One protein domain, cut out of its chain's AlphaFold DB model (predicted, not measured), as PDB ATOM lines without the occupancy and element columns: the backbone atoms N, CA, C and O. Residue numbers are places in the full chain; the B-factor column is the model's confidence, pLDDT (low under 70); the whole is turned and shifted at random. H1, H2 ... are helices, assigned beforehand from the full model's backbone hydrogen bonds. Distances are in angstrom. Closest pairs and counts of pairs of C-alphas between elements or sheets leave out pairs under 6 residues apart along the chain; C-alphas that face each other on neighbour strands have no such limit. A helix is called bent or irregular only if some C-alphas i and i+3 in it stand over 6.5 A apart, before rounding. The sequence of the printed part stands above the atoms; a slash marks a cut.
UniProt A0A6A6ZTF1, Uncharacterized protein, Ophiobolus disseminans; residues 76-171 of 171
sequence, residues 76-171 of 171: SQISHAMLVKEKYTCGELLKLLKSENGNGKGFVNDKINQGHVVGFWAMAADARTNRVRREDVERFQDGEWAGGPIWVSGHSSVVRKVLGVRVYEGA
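This is residues 76 to 171 of the 171 residues of an uncharacterized protein of Ophiobolus disseminans (UniProt A0A6A6ZTF1). The longest helix, H2, pairs with H1 in a helical hairpin whose turn sticks out at residues 102 to 108, of which 102 to 104 belong to H1; at the other end of H2, helix H4 lies across it, with the short helix H3 near that same end. A link of 14 residues with no named element, residues 76 to 89, leads into H1. The printed part has 96 residues, with four named helices in the order H1, H2, H3, H4 and no named strand, and its class is all helix. It is compact, with a radius of gyration of the C-alphas of 13.8 A, and elongated, spanning 47 by 27 by 24 A.

Find C-alpha 107 at (34.442, -31.263, -46.275); from there H2 runs 25.8 A through residues 107 to 124. Before it, H1 covers residues 90 to 104, 22.4 A, beginning at (29.425, -36.331, -28.054); it is irregular, with C-alphas 100 and 103 standing 9.4 A apart. H3 is residues 134 to 141, and H4, residues 149 to 163, runs 20.3 A to C-alpha 163 at (19.517, -53.701, -30.253).

H1 and H2 touch, closest at the C-alphas of Cys 90 and Trp 121, 5.9 A, at a shallow tilt of 25 degrees, opposite ways. H2 touches H4 with residues 122 to 124 alone, about perpendicular at 87 degrees; the closest C-alphas, of Met 123 and Gly 154, are 3.8 A apart. H2 and H3 are close but not clearly touching, with the C-alphas of Ala 124 and Asp 136 closest at 7.0 A. H1 is apart from H3 and H4. Residues 87 to 88 pair antiparallel with residues 132 to 133. Every O i to N i+4 pair is within hydrogen-bond range in H2, H3 and H4, and 8 of 11 are in H1.

The C-alphas farthest apart, of Gly 104 and Gly 170, are 47.7 A apart. The printed part has no cut, and no link between helices is long. Mean pLDDT of the printed part is 70.2; look for values under 70 at residues 143 to 171 among others.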
ATOM      1  N   SER A  76      44.159 -41.711 -34.399       59.97
ATOM      2  CA  SER A  76      43.951 -40.780 -33.313       59.97
ATOM      3  C   SER A  76      43.300 -39.520 -33.883       59.97
ATOM      4  O   SER A  76      43.581 -39.091 -35.009       59.97
ATOM      5  N   GLN A  77      42.315 -38.999 -33.169       71.88
ATOM      6  CA  GLN A  77      41.671 -37.715 -33.434       71.88
ATOM      7  C   GLN A  77      41.644 -36.974 -32.106       71.88
ATOM      8  O   GLN A  77      41.611 -37.623 -31.060       71.88
ATOM      9  N   ILE A  78      41.609 -35.642 -32.130       77.19
ATOM     10  CA  ILE A  78      41.643 -34.832 -30.908       77.19
ATOM     11  C   ILE A  78      43.026 -34.927 -30.222       77.19
ATOM     12  O   ILE A  78      43.173 -34.508 -29.082       77.19
ATOM     13  N   SER A  79      44.062 -35.443 -30.895       78.62
ATOM     14  CA  SER A  79      45.388 -35.750 -30.329       78.62
ATOM     15  C   SER A  79      46.071 -34.585 -29.614       78.62
ATOM     16  O   SER A  79      46.819 -34.811 -28.669       78.62
ATOM     17  N   HIS A  80      45.821 -33.348 -30.035       78.75
ATOM     18  CA  HIS A  80      46.412 -32.151 -29.435       78.75
ATOM     19  C   HIS A  80      45.429 -31.344 -28.582       78.75
ATOM     20  O   HIS A  80      45.800 -30.299 -28.045       78.75
ATOM     21  N   ALA A  81      44.169 -31.770 -28.464       82.00
ATOM     22  CA  ALA A  81      43.202 -30.998 -27.702       82.00
ATOM     23  C   ALA A  81      43.412 -31.189 -26.196       82.00
ATOM     24  O   ALA A  81      43.487 -32.308 -25.688       82.00
ATOM     25  N   MET A  82      43.451 -30.080 -25.465       83.50
ATOM     26  CA  MET A  82      43.570 -30.119 -24.013       83.50
ATOM     27  C   MET A  82      42.266 -30.590 -23.368       83.50
ATOM     28  O   MET A  82      41.194 -30.008 -23.568       83.50
ATOM     29  N   LEU A  83      42.371 -31.626 -22.538       87.94
ATOM     30  CA  LEU A  83      41.241 -32.174 -21.804       87.94
ATOM     31  C   LEU A  83      41.095 -31.489 -20.438       87.94
ATOM     32  O   LEU A  83      41.822 -31.778 -19.494       87.94
ATOM     33  N   VAL A  84      40.140 -30.561 -20.338       90.12
ATOM     34  CA  VAL A  84      39.852 -29.800 -19.107       90.12
ATOM     35  C   VAL A  84      38.751 -30.399 -18.220       90.12
ATOM     36  O   VAL A  84      38.528 -29.910 -17.119       90.12
ATOM     37  N   LYS A  85      38.025 -31.425 -18.683       90.25
ATOM     38  CA  LYS A  85      36.894 -32.037 -17.964       90.25
ATOM     39  C   LYS A  85      37.174 -33.501 -17.656       90.25
ATOM     40  O   LYS A  85      37.900 -34.166 -18.381       90.25
ATOM     41  N   GLU A  86      36.519 -34.029 -16.627       90.88
ATOM     42  CA  GLU A  86      36.570 -35.464 -16.308       90.88
ATOM     43  C   GLU A  86      35.671 -36.319 -17.209       90.88
ATOM     44  O   GLU A  86      35.900 -37.516 -17.371       90.88
ATOM     45  N   LYS A  87      34.610 -35.730 -17.776       91.06
ATOM     46  CA  LYS A  87      33.629 -36.432 -18.610       91.06
ATOM     47  C   LYS A  87      33.186 -35.572 -19.787       91.06
ATOM     48  O   LYS A  87      32.975 -34.371 -19.625       91.06
ATOM     49  N   TYR A  88      32.962 -36.217 -20.929       90.06
ATOM     50  CA  TYR A  88      32.648 -35.566 -22.199       90.06
ATOM     51  C   TYR A  88      31.403 -36.145 -22.862       90.06
ATOM     52  O   TYR A  88      31.223 -37.360 -22.953       90.06
ATOM     53  N   THR A  89      30.550 -35.265 -23.370       91.00
ATOM     54  CA  THR A  89      29.448 -35.605 -24.278       91.00
ATOM     55  C   THR A  89      29.929 -35.665 -25.731       91.00
ATOM     56  O   THR A  89      30.963 -35.095 -26.080       91.00
ATOM     57  N   CYS A  90      29.141 -36.288 -26.613       86.81
ATOM     58  CA  CYS A  90      29.425 -36.331 -28.054       86.81
ATOM     59  C   CYS A  90      29.658 -34.931 -28.646       86.81
ATOM     60  O   CYS A  90      30.642 -34.691 -29.342       86.81
ATOM     61  N   GLY A  91      28.786 -33.973 -28.309       86.94
ATOM     62  CA  GLY A  91      28.891 -32.600 -28.800       86.94
ATOM     63  C   GLY A  91      30.154 -31.880 -28.324       86.94
ATOM     64  O   GLY A  91      30.715 -31.074 -29.061       86.94
ATOM     65  N   GLU A  92      30.638 -32.179 -27.118       90.88
ATOM     66  CA  GLU A  92      31.893 -31.618 -26.609       90.88
ATOM     67  C   GLU A  92      33.108 -32.216 -27.313       90.88
ATOM     68  O   GLU A  92      34.004 -31.468 -27.696       90.88
ATOM     69  N   LEU A  93      33.113 -33.526 -27.574       89.25
ATOM     70  CA  LEU A  93      34.177 -34.168 -28.352       89.25
ATOM     71  C   LEU A  93      34.228 -33.629 -29.790       89.25
ATOM     72  O   LEU A  93      35.302 -33.345 -30.313       89.25
ATOM     73  N   LEU A  94      33.071 -33.404 -30.417       89.00
ATOM     74  CA  LEU A  94      32.992 -32.783 -31.743       89.00
ATOM     75  C   LEU A  94      33.483 -31.329 -31.742       89.00
ATOM     76  O   LEU A  94      34.104 -30.889 -32.711       89.00
ATOM     77  N   LYS A  95      33.247 -30.581 -30.657       89.50
ATOM     78  CA  LYS A  95      33.815 -29.236 -30.488       89.50
ATOM     79  C   LYS A  95      35.338 -29.281 -30.373       89.50
ATOM     80  O   LYS A  95      35.987 -28.477 -31.035       89.50
ATOM     81  N   LEU A  96      35.893 -30.229 -29.611       89.25
ATOM     82  CA  LEU A  96      37.344 -30.424 -29.503       89.25
ATOM     83  C   LEU A  96      37.970 -30.768 -30.864       89.25
ATOM     84  O   LEU A  96      38.981 -30.181 -31.251       89.25
ATOM     85  N   LEU A  97      37.321 -31.642 -31.638       86.38
ATOM     86  CA  LEU A  97      37.745 -31.960 -33.002       86.38
ATOM     87  C   LEU A  97      37.739 -30.719 -33.907       86.38
ATOM     88  O   LEU A  97      38.673 -30.499 -34.680       86.38
ATOM     89  N   LYS A  98      36.687 -29.897 -33.819       84.75
ATOM     90  CA  LYS A  98      36.568 -28.670 -34.614       84.75
ATOM     91  C   LYS A  98      37.642 -27.645 -34.241       84.75
ATOM     92  O   LYS A  98      38.166 -26.986 -35.135       84.75
ATOM     93  N   SER A  99      37.982 -27.522 -32.955       82.31
ATOM     94  CA  SER A  99      39.072 -26.644 -32.514       82.31
ATOM     95  C   SER A  99      40.447 -27.118 -32.981       82.31
ATOM     96  O   SER A  99      41.308 -26.284 -33.235       82.31
ATOM     97  N   GLU A 100      40.651 -28.428 -33.142       77.19
ATOM     98  CA  GLU A 100      41.925 -28.991 -33.601       77.19
ATOM     99  C   GLU A 100      42.098 -28.919 -35.126       77.19
ATOM    100  O   GLU A 100      43.187 -28.635 -35.619       77.19
ATOM    101  N   ASN A 101      41.042 -29.178 -35.907       71.81
ATOM    102  CA  ASN A 101      41.194 -29.326 -37.358       71.81
ATOM    103  C   ASN A 101      41.471 -28.017 -38.112       71.81
ATOM    104  O   ASN A 101      41.981 -28.092 -39.233       71.81
ATOM    105  N   GLY A 102      41.150 -26.852 -37.536       60.69
ATOM    106  CA  GLY A 102      41.179 -25.567 -38.243       60.69
ATOM    107  C   GLY A 102      40.298 -25.562 -39.506       60.69
ATOM    108  O   GLY A 102      39.864 -26.597 -40.008       60.69
ATOM    109  N   ASN A 103      40.024 -24.394 -40.087       54.03
ATOM    110  CA  ASN A 103      39.176 -24.272 -41.291       54.03
ATOM    111  C   ASN A 103      39.811 -24.839 -42.595       54.03
ATOM    112  O   ASN A 103      39.380 -24.487 -43.687       54.03
ATOM    113  N   GLY A 104      40.840 -25.695 -42.514       53.16
ATOM    114  CA  GLY A 104      41.703 -26.056 -43.649       53.16
ATOM    115  C   GLY A 104      41.545 -27.467 -44.230       53.16
ATOM    116  O   GLY A 104      42.167 -27.764 -45.249       53.16
ATOM    117  N   LYS A 105      40.753 -28.366 -43.627       57.81
ATOM    118  CA  LYS A 105      40.564 -29.737 -44.149       57.81
ATOM    119  C   LYS A 105      39.260 -29.836 -44.944       57.81
ATOM    120  O   LYS A 105      38.210 -29.413 -44.476       57.81
ATOM    121  N   GLY A 106      39.320 -30.404 -46.153       67.25
ATOM    122  CA  GLY A 106      38.159 -30.520 -47.046       67.25
ATOM    123  C   GLY A 106      36.951 -31.223 -46.406       67.25
ATOM    124  O   GLY A 106      37.116 -32.125 -45.584       67.25
ATOM    125  N   PHE A 107      35.740 -30.840 -46.833       71.88
ATOM    126  CA  PHE A 107      34.442 -31.263 -46.275       71.88
ATOM    127  C   PHE A 107      34.321 -32.772 -46.009       71.88
ATOM    128  O   PHE A 107      33.819 -33.191 -44.968       71.88
ATOM    129  N   VAL A 108      34.821 -33.600 -46.931       62.69
ATOM    130  CA  VAL A 108      34.792 -35.061 -46.782       62.69
ATOM    131  C   VAL A 108      35.610 -35.500 -45.570       62.69
ATOM    132  O   VAL A 108      35.088 -36.227 -44.732       62.69
ATOM    133  N   ASN A 109      36.853 -35.025 -45.431       65.75
ATOM    134  CA  ASN A 109      37.726 -35.363 -44.302       65.75
ATOM    135  C   ASN A 109      37.138 -34.913 -42.962       65.75
ATOM    136  O   ASN A 109      37.241 -35.654 -41.987       65.75
ATOM    137  N   ASP A 110      36.497 -33.744 -42.922       73.88
ATOM    138  CA  ASP A 110      35.812 -33.261 -41.723       73.88
ATOM    139  C   ASP A 110      34.691 -34.223 -41.298       73.88
ATOM    140  O   ASP A 110      34.642 -34.663 -40.149       73.88
ATOM    141  N   LYS A 111      33.864 -34.676 -42.249       72.12
ATOM    142  CA  LYS A 111      32.821 -35.678 -41.985       72.12
ATOM    143  C   LYS A 111      33.378 -37.034 -41.549       72.12
ATOM    144  O   LYS A 111      32.803 -37.645 -40.650       72.12
ATOM    145  N   ILE A 112      34.497 -37.490 -42.121       67.69
ATOM    146  CA  ILE A 112      35.158 -38.733 -41.674       67.69
ATOM    147  C   ILE A 112      35.589 -38.600 -40.212       67.69
ATOM    148  O   ILE A 112      35.302 -39.473 -39.395       67.69
ATOM    149  N   ASN A 113      36.251 -37.496 -39.871       75.44
ATOM    150  CA  ASN A 113      36.764 -37.274 -38.524       75.44
ATOM    151  C   ASN A 113      35.622 -37.157 -37.501       75.44
ATOM    152  O   ASN A 113      35.703 -37.750 -36.426       75.44
ATOM    153  N   GLN A 114      34.522 -36.480 -37.859       79.12
ATOM    154  CA  GLN A 114      33.302 -36.451 -37.043       79.12
ATOM    155  C   GLN A 114      32.758 -37.866 -36.819       79.12
ATOM    156  O   GLN A 114      32.453 -38.229 -35.686       79.12
ATOM    157  N   GLY A 115      32.695 -38.686 -37.872       71.12
ATOM    158  CA  GLY A 115      32.253 -40.078 -37.781       71.12
ATOM    159  C   GLY A 115      33.102 -40.917 -36.822       71.12
ATOM    160  O   GLY A 115      32.553 -41.690 -36.044       71.12
ATOM    161  N   HIS A 116      34.422 -40.723 -36.813       75.25
ATOM    162  CA  HIS A 116      35.317 -41.419 -35.881       75.25
ATOM    163  C   HIS A 116      35.057 -41.017 -34.427       75.25
ATOM    164  O   HIS A 116      34.968 -41.884 -33.561       75.25
ATOM    165  N   VAL A 117      34.888 -39.719 -34.161       80.81
ATOM    166  CA  VAL A 117      34.584 -39.210 -32.815       80.81
ATOM    167  C   VAL A 117      33.215 -39.691 -32.331       80.81
ATOM    168  O   VAL A 117      33.078 -40.101 -31.180       80.81
ATOM    169  N   VAL A 118      32.209 -39.695 -33.211       80.12
ATOM    170  CA  VAL A 118      30.871 -40.221 -32.903       80.12
ATOM    171  C   VAL A 118      30.923 -41.724 -32.640       80.12
ATOM    172  O   VAL A 118      30.320 -42.184 -31.674       80.12
ATOM    173  N   GLY A 119      31.654 -42.486 -33.458       73.06
ATOM    174  CA  GLY A 119      31.838 -43.924 -33.264       73.06
ATOM    175  C   GLY A 119      32.505 -44.229 -31.926       73.06
ATOM    176  O   GLY A 119      31.988 -45.030 -31.150       73.06
ATOM    177  N   PHE A 120      33.599 -43.533 -31.617       80.56
ATOM    178  CA  PHE A 120      34.258 -43.614 -30.316       80.56
ATOM    179  C   PHE A 120      33.301 -43.289 -29.166       80.56
ATOM    180  O   PHE A 120      33.187 -44.083 -28.235       80.56
ATOM    181  N   TRP A 121      32.562 -42.179 -29.241       83.06
ATOM    182  CA  TRP A 121      31.582 -41.823 -28.217       83.06
ATOM    183  C   TRP A 121      30.513 -42.905 -28.051       83.06
ATOM    184  O   TRP A 121      30.207 -43.289 -26.928       83.06
ATOM    185  N   ALA A 122      29.968 -43.437 -29.144       72.31
ATOM    186  CA  ALA A 122      28.939 -44.469 -29.077       72.31
ATOM    187  C   ALA A 122      29.432 -45.722 -28.331       72.31
ATOM    188  O   ALA A 122      28.673 -46.314 -27.563       72.31
ATOM    189  N   MET A 123      30.708 -46.075 -28.519       71.19
ATOM    190  CA  MET A 123      31.360 -47.214 -27.876       71.19
ATOM    191  C   MET A 123      31.757 -46.934 -26.421       71.19
ATOM    192  O   MET A 123      31.463 -47.738 -25.542       71.19
ATOM    193  N   ALA A 124      32.400 -45.803 -26.139       76.88
ATOM    194  CA  ALA A 124      32.971 -45.515 -24.824       76.88
ATOM    195  C   ALA A 124      31.995 -44.821 -23.857       76.88
ATOM    196  O   ALA A 124      32.255 -44.751 -22.658       76.88
ATOM    197  N   ALA A 125      30.875 -44.274 -24.348       78.62
ATOM    198  CA  ALA A 125      29.952 -43.538 -23.495       78.62
ATOM    199  C   ALA A 125      29.159 -44.479 -22.590       78.62
ATOM    200  O   ALA A 125      28.440 -45.371 -23.057       78.62
ATOM    201  N   ASP A 126      29.195 -44.178 -21.296       78.69
ATOM    202  CA  ASP A 126      28.384 -44.842 -20.289       78.69
ATOM    203  C   ASP A 126      26.893 -44.792 -20.672       78.69
ATOM    204  O   ASP A 126      26.368 -43.768 -21.121       78.69
ATOM    205  N   ALA A 127      26.207 -45.929 -20.535       72.69
ATOM    206  CA  ALA A 127      24.841 -46.083 -21.024       72.69
ATOM    207  C   ALA A 127      23.795 -45.299 -20.222       72.69
ATOM    208  O   ALA A 127      22.719 -45.027 -20.746       72.69
ATOM    209  N   ARG A 128      24.099 -44.921 -18.976       74.75
ATOM    210  CA  ARG A 128      23.187 -44.160 -18.112       74.75
ATOM    211  C   ARG A 128      23.383 -42.659 -18.276       74.75
ATOM    212  O   ARG A 128      22.427 -41.898 -18.218       74.75
ATOM    213  N   THR A 129      24.626 -42.234 -18.470       81.31
ATOM    214  CA  THR A 129      25.015 -40.819 -18.445       81.31
ATOM    215  C   THR A 129      25.299 -40.238 -19.826       81.31
ATOM    216  O   THR A 129      25.374 -39.018 -19.954       81.31
ATOM    217  N   ASN A 130      25.441 -41.076 -20.861       82.56
ATOM    218  CA  ASN A 130      25.780 -40.677 -22.233       82.56
ATOM    219  C   ASN A 130      27.081 -39.860 -22.335       82.56
ATOM    220  O   ASN A 130      27.257 -39.028 -23.233       82.56
ATOM    221  N   ARG A 131      28.008 -40.107 -21.405       86.69
ATOM    222  CA  ARG A 131      29.296 -39.421 -21.306       86.69
ATOM    223  C   ARG A 131      30.449 -40.411 -21.317       86.69
ATOM    224  O   ARG A 131      30.346 -41.498 -20.755       86.69
ATOM    225  N   VAL A 132      31.542 -39.998 -21.939       85.75
ATOM    226  CA  VAL A 132      32.819 -40.715 -21.979       85.75
ATOM    227  C   VAL A 132      33.722 -40.151 -20.894       85.75
ATOM    228  O   VAL A 132      33.721 -38.937 -20.673       85.75
ATOM    229  N   ARG A 133      34.471 -41.007 -20.200       88.75
ATOM    230  CA  ARG A 133      35.435 -40.562 -19.193       88.75
ATOM    231  C   ARG A 133      36.709 -40.033 -19.844       88.75
ATOM    232  O   ARG A 133      37.088 -40.488 -20.918       88.75
ATOM    233  N   ARG A 134      37.377 -39.090 -19.185       89.75
ATOM    234  CA  ARG A 134      38.615 -38.469 -19.666       89.75
ATOM    235  C   ARG A 134      39.681 -39.496 -20.039       89.75
ATOM    236  O   ARG A 134      40.280 -39.363 -21.095       89.75
ATOM    237  N   GLU A 135      39.862 -40.535 -19.236       85.75
ATOM    238  CA  GLU A 135      40.900 -41.547 -19.448       85.75
ATOM    239  C   GLU A 135      40.667 -42.347 -20.740       85.75
ATOM    240  O   GLU A 135      41.614 -42.738 -21.419       85.75
ATOM    241  N   ASP A 136      39.404 -42.562 -21.122       83.56
ATOM    242  CA  ASP A 136      39.062 -43.194 -22.400       83.56
ATOM    243  C   ASP A 136      39.316 -42.241 -23.578       83.56
ATOM    244  O   ASP A 136      39.682 -42.688 -24.667       83.56
ATOM    245  N   VAL A 137      39.149 -40.927 -23.369       86.69
ATOM    246  CA  VAL A 137      39.484 -39.897 -24.368       86.69
ATOM    247  C   VAL A 137      41.000 -39.797 -24.553       86.69
ATOM    248  O   VAL A 137      41.445 -39.723 -25.690       86.69
ATOM    249  N   GLU A 138      41.796 -39.868 -23.485       87.06
ATOM    250  CA  GLU A 138      43.269 -39.879 -23.558       87.06
ATOM    251  C   GLU A 138      43.762 -41.095 -24.361       87.06
ATOM    252  O   GLU A 138      44.489 -40.955 -25.341       87.06
ATOM    253  N   ARG A 139      43.223 -42.288 -24.086       79.25
ATOM    254  CA  ARG A 139      43.511 -43.493 -24.890       79.25
ATOM    255  C   ARG A 139      43.094 -43.356 -26.356       79.25
ATOM    256  O   ARG A 139      43.702 -43.959 -27.243       79.25
ATOM    257  N   PHE A 140      42.030 -42.602 -26.625       80.88
ATOM    258  CA  PHE A 140      41.596 -42.287 -27.984       80.88
ATOM    259  C   PHE A 140      42.560 -41.317 -28.687       80.88
ATOM    260  O   PHE A 140      42.854 -41.518 -29.870       80.88
ATOM    261  N   GLN A 141      43.107 -40.333 -27.964       83.00
ATOM    262  CA  GLN A 141      44.149 -39.418 -28.449       83.00
ATOM    263  C   GLN A 141      45.450 -40.151 -28.801       83.00
ATOM    264  O   GLN A 141      46.082 -39.804 -29.801       83.00
ATOM    265  N   ASP A 142      45.787 -41.198 -28.045       76.38
ATOM    266  CA  ASP A 142      46.990 -42.019 -28.251       76.38
ATOM    267  C   ASP A 142      46.802 -43.133 -29.299       76.38
ATOM    268  O   ASP A 142      47.751 -43.808 -29.695       76.38
ATOM    269  N   GLY A 143      45.575 -43.330 -29.800       69.25
ATOM    270  CA  GLY A 143      45.267 -44.368 -30.791       69.25
ATOM    271  C   GLY A 143      45.191 -45.793 -30.221       69.25
ATOM    272  O   GLY A 143      45.050 -46.748 -30.987       69.25
ATOM    273  N   GLU A 144      45.221 -45.952 -28.894       67.38
ATOM    274  CA  GLU A 144      45.194 -47.247 -28.192       67.38
ATOM    275  C   GLU A 144      43.773 -47.773 -27.903       67.38
ATOM    276  O   GLU A 144      43.582 -48.858 -27.348       67.38
ATOM    277  N   TRP A 145      42.736 -47.039 -28.305       65.75
ATOM    278  CA  TRP A 145      41.351 -47.302 -27.898       65.75
ATOM    279  C   TRP A 145      40.725 -48.596 -28.456       65.75
ATOM    280  O   TRP A 145      39.764 -49.109 -27.883       65.75
ATOM    281  N   ALA A 146      41.261 -49.163 -29.540       53.75
ATOM    282  CA  ALA A 146      40.712 -50.370 -30.171       53.75
ATOM    283  C   ALA A 146      41.446 -51.675 -29.827       53.75
ATOM    284  O   ALA A 146      41.014 -52.754 -30.234       53.75
ATOM    285  N   GLY A 147      42.561 -51.593 -29.098       48.44
ATOM    286  CA  GLY A 147      43.379 -52.754 -28.736       48.44
ATOM    287  C   GLY A 147      42.926 -53.493 -27.473       48.44
ATOM    288  O   GLY A 147      43.532 -54.503 -27.129       48.44
ATOM    289  N   GLY A 148      41.895 -53.010 -26.771       51.62
ATOM    290  CA  GLY A 148      41.627 -53.426 -25.392       51.62
ATOM    291  C   GLY A 148      40.150 -53.560 -24.991       51.62
ATOM    292  O   GLY A 148      39.268 -53.654 -25.849       51.62
ATOM    293  N   PRO A 149      39.867 -53.544 -23.669       45.06
ATOM    294  CA  PRO A 149      38.531 -53.703 -23.079       45.06
ATOM    295  C   PRO A 149      37.475 -52.740 -23.632       45.06
ATOM    296  O   PRO A 149      36.297 -53.065 -23.615       45.06
ATOM    297  N   ILE A 150      37.889 -51.584 -24.161       48.62
ATOM    298  CA  ILE A 150      37.011 -50.557 -24.739       48.62
ATOM    299  C   ILE A 150      36.329 -51.049 -26.024       48.62
ATOM    300  O   ILE A 150      35.161 -50.745 -26.230       48.62
ATOM    301  N   TRP A 151      36.989 -51.859 -26.862       50.38
ATOM    302  CA  TRP A 151      36.342 -52.428 -28.052       50.38
ATOM    303  C   TRP A 151      35.291 -53.480 -27.670       50.38
ATOM    304  O   TRP A 151      34.172 -53.458 -28.175       50.38
ATOM    305  N   VAL A 152      35.627 -54.380 -26.740       44.88
ATOM    306  CA  VAL A 152      34.725 -55.456 -26.288       44.88
ATOM    307  C   VAL A 152      33.546 -54.885 -25.486       44.88
ATOM    308  O   VAL A 152      32.389 -55.207 -25.763       44.88
ATOM    309  N   SER A 153      33.829 -53.971 -24.555       48.12
ATOM    310  CA  SER A 153      32.836 -53.250 -23.748       48.12
ATOM    311  C   SER A 153      32.003 -52.290 -24.599       48.12
ATOM    312  O   SER A 153      30.786 -52.214 -24.450       48.12
ATOM    313  N   GLY A 154      32.624 -51.615 -25.567       51.44
ATOM    314  CA  GLY A 154      31.948 -50.689 -26.466       51.44
ATOM    315  C   GLY A 154      31.050 -51.376 -27.484       51.44
ATOM    316  O   GLY A 154      29.930 -50.924 -27.700       51.44
ATOM    317  N   HIS A 155      31.469 -52.516 -28.038       47.16
ATOM    318  CA  HIS A 155      30.601 -53.359 -28.860       47.16
ATOM    319  C   HIS A 155      29.399 -53.865 -28.047       47.16
ATOM    320  O   HIS A 155      28.269 -53.792 -28.521       47.16
ATOM    321  N   SER A 156      29.608 -54.303 -26.798       46.62
ATOM    322  CA  SER A 156      28.511 -54.686 -25.893       46.62
ATOM    323  C   SER A 156      27.563 -53.516 -25.584       46.62
ATOM    324  O   SER A 156      26.346 -53.667 -25.660       46.62
ATOM    325  N   SER A 157      28.104 -52.324 -25.313       51.28
ATOM    326  CA  SER A 157      27.337 -51.102 -25.032       51.28
ATOM    327  C   SER A 157      26.502 -50.654 -26.234       51.28
ATOM    328  O   SER A 157      25.318 -50.350 -26.084       51.28
ATOM    329  N   VAL A 158      27.078 -50.668 -27.441       56.28
ATOM    330  CA  VAL A 158      26.370 -50.325 -28.684       56.28
ATOM    331  C   VAL A 158      25.284 -51.350 -28.989       56.28
ATOM    332  O   VAL A 158      24.152 -50.956 -29.253       56.28
ATOM    333  N   VAL A 159      25.578 -52.650 -28.887       53.94
ATOM    334  CA  VAL A 159      24.570 -53.702 -29.082       53.94
ATOM    335  C   VAL A 159      23.440 -53.569 -28.056       53.94
ATOM    336  O   VAL A 159      22.270 -53.656 -28.418       53.94
ATOM    337  N   ARG A 160      23.752 -53.228 -26.805       51.16
ATOM    338  CA  ARG A 160      22.736 -52.971 -25.782       51.16
ATOM    339  C   ARG A 160      21.895 -51.728 -26.074       51.16
ATOM    340  O   ARG A 160      20.686 -51.771 -25.886       51.16
ATOM    341  N   LYS A 161      22.505 -50.624 -26.514       56.62
ATOM    342  CA  LYS A 161      21.796 -49.364 -26.805       56.62
ATOM    343  C   LYS A 161      20.943 -49.438 -28.066       56.62
ATOM    344  O   LYS A 161      19.859 -48.870 -28.092       56.62
ATOM    345  N   VAL A 162      21.450 -50.089 -29.110       50.66
ATOM    346  CA  VAL A 162      20.826 -50.107 -30.441       50.66
ATOM    347  C   VAL A 162      19.880 -51.289 -30.594       50.66
ATOM    348  O   VAL A 162      18.822 -51.144 -31.192       50.66
ATOM    349  N   LEU A 163      20.250 -52.450 -30.051       46.62
ATOM    350  CA  LEU A 163      19.517 -53.701 -30.253       46.62
ATOM    351  C   LEU A 163      18.850 -54.211 -28.968       46.62
ATOM    352  O   LEU A 163      18.119 -55.191 -29.016       46.62
ATOM    353  N   GLY A 164      19.098 -53.592 -27.807       46.12
ATOM    354  CA  GLY A 164      18.568 -54.062 -26.520       46.12
ATOM    355  C   GLY A 164      19.189 -55.375 -26.024       46.12
ATOM    356  O   GLY A 164      18.796 -55.883 -24.975       46.12
ATOM    357  N   VAL A 165      20.170 -55.925 -26.746       45.53
ATOM    358  CA  VAL A 165      20.771 -57.237 -26.479       45.53
ATOM    359  C   VAL A 165      22.008 -57.086 -25.591       45.53
ATOM    360  O   VAL A 165      22.820 -56.183 -25.783       45.53
ATOM    361  N   ARG A 166      22.178 -57.977 -24.610       48.03
ATOM    362  CA  ARG A 166      23.393 -58.042 -23.785       48.03
ATOM    363  C   ARG A 166      24.359 -59.057 -24.386       48.03
ATOM    364  O   ARG A 166      23.974 -60.190 -24.649       48.03
ATOM    365  N   VAL A 167      25.606 -58.654 -24.596       42.56
ATOM    366  CA  VAL A 167      26.668 -59.520 -25.130       42.56
ATOM    367  C   VAL A 167      27.837 -59.479 -24.149       42.56
ATOM    368  O   VAL A 167      28.175 -58.399 -23.670       42.56
ATOM    369  N   TYR A 168      28.450 -60.628 -23.857       42.19
ATOM    370  CA  TYR A 168      29.544 -60.798 -22.882       42.19
ATOM    371  C   TYR A 168      29.170 -60.685 -21.385       42.19
ATOM    372  O   TYR A 168      30.058 -60.540 -20.553       42.19
ATOM    373  N   GLU A 169      27.892 -60.802 -21.003       41.75
ATOM    374  CA  GLU A 169      27.528 -61.120 -19.609       41.75
ATOM    375  C   GLU A 169      27.586 -62.648 -19.435       41.75
ATOM    376  O   GLU A 169      26.629 -63.342 -19.767       41.75
ATOM    377  N   GLY A 170      28.733 -63.181 -18.997       37.06
ATOM    378  CA  GLY A 170      28.895 -64.622 -18.741       37.06
ATOM    379  C   GLY A 170      30.289 -65.220 -18.964       37.06
ATOM    380  O   GLY A 170      30.377 -66.425 -19.180       37.06
ATOM    381  N   ALA A 171      31.356 -64.416 -18.941       33.62
ATOM    382  CA  ALA A 171      32.735 -64.903 -18.872       33.62
ATOM    383  C   ALA A 171      33.436 -64.297 -17.656       33.62
ATOM    384  O   ALA A 171      33.214 -63.085 -17.419       33.62
TER     385      ALA A 171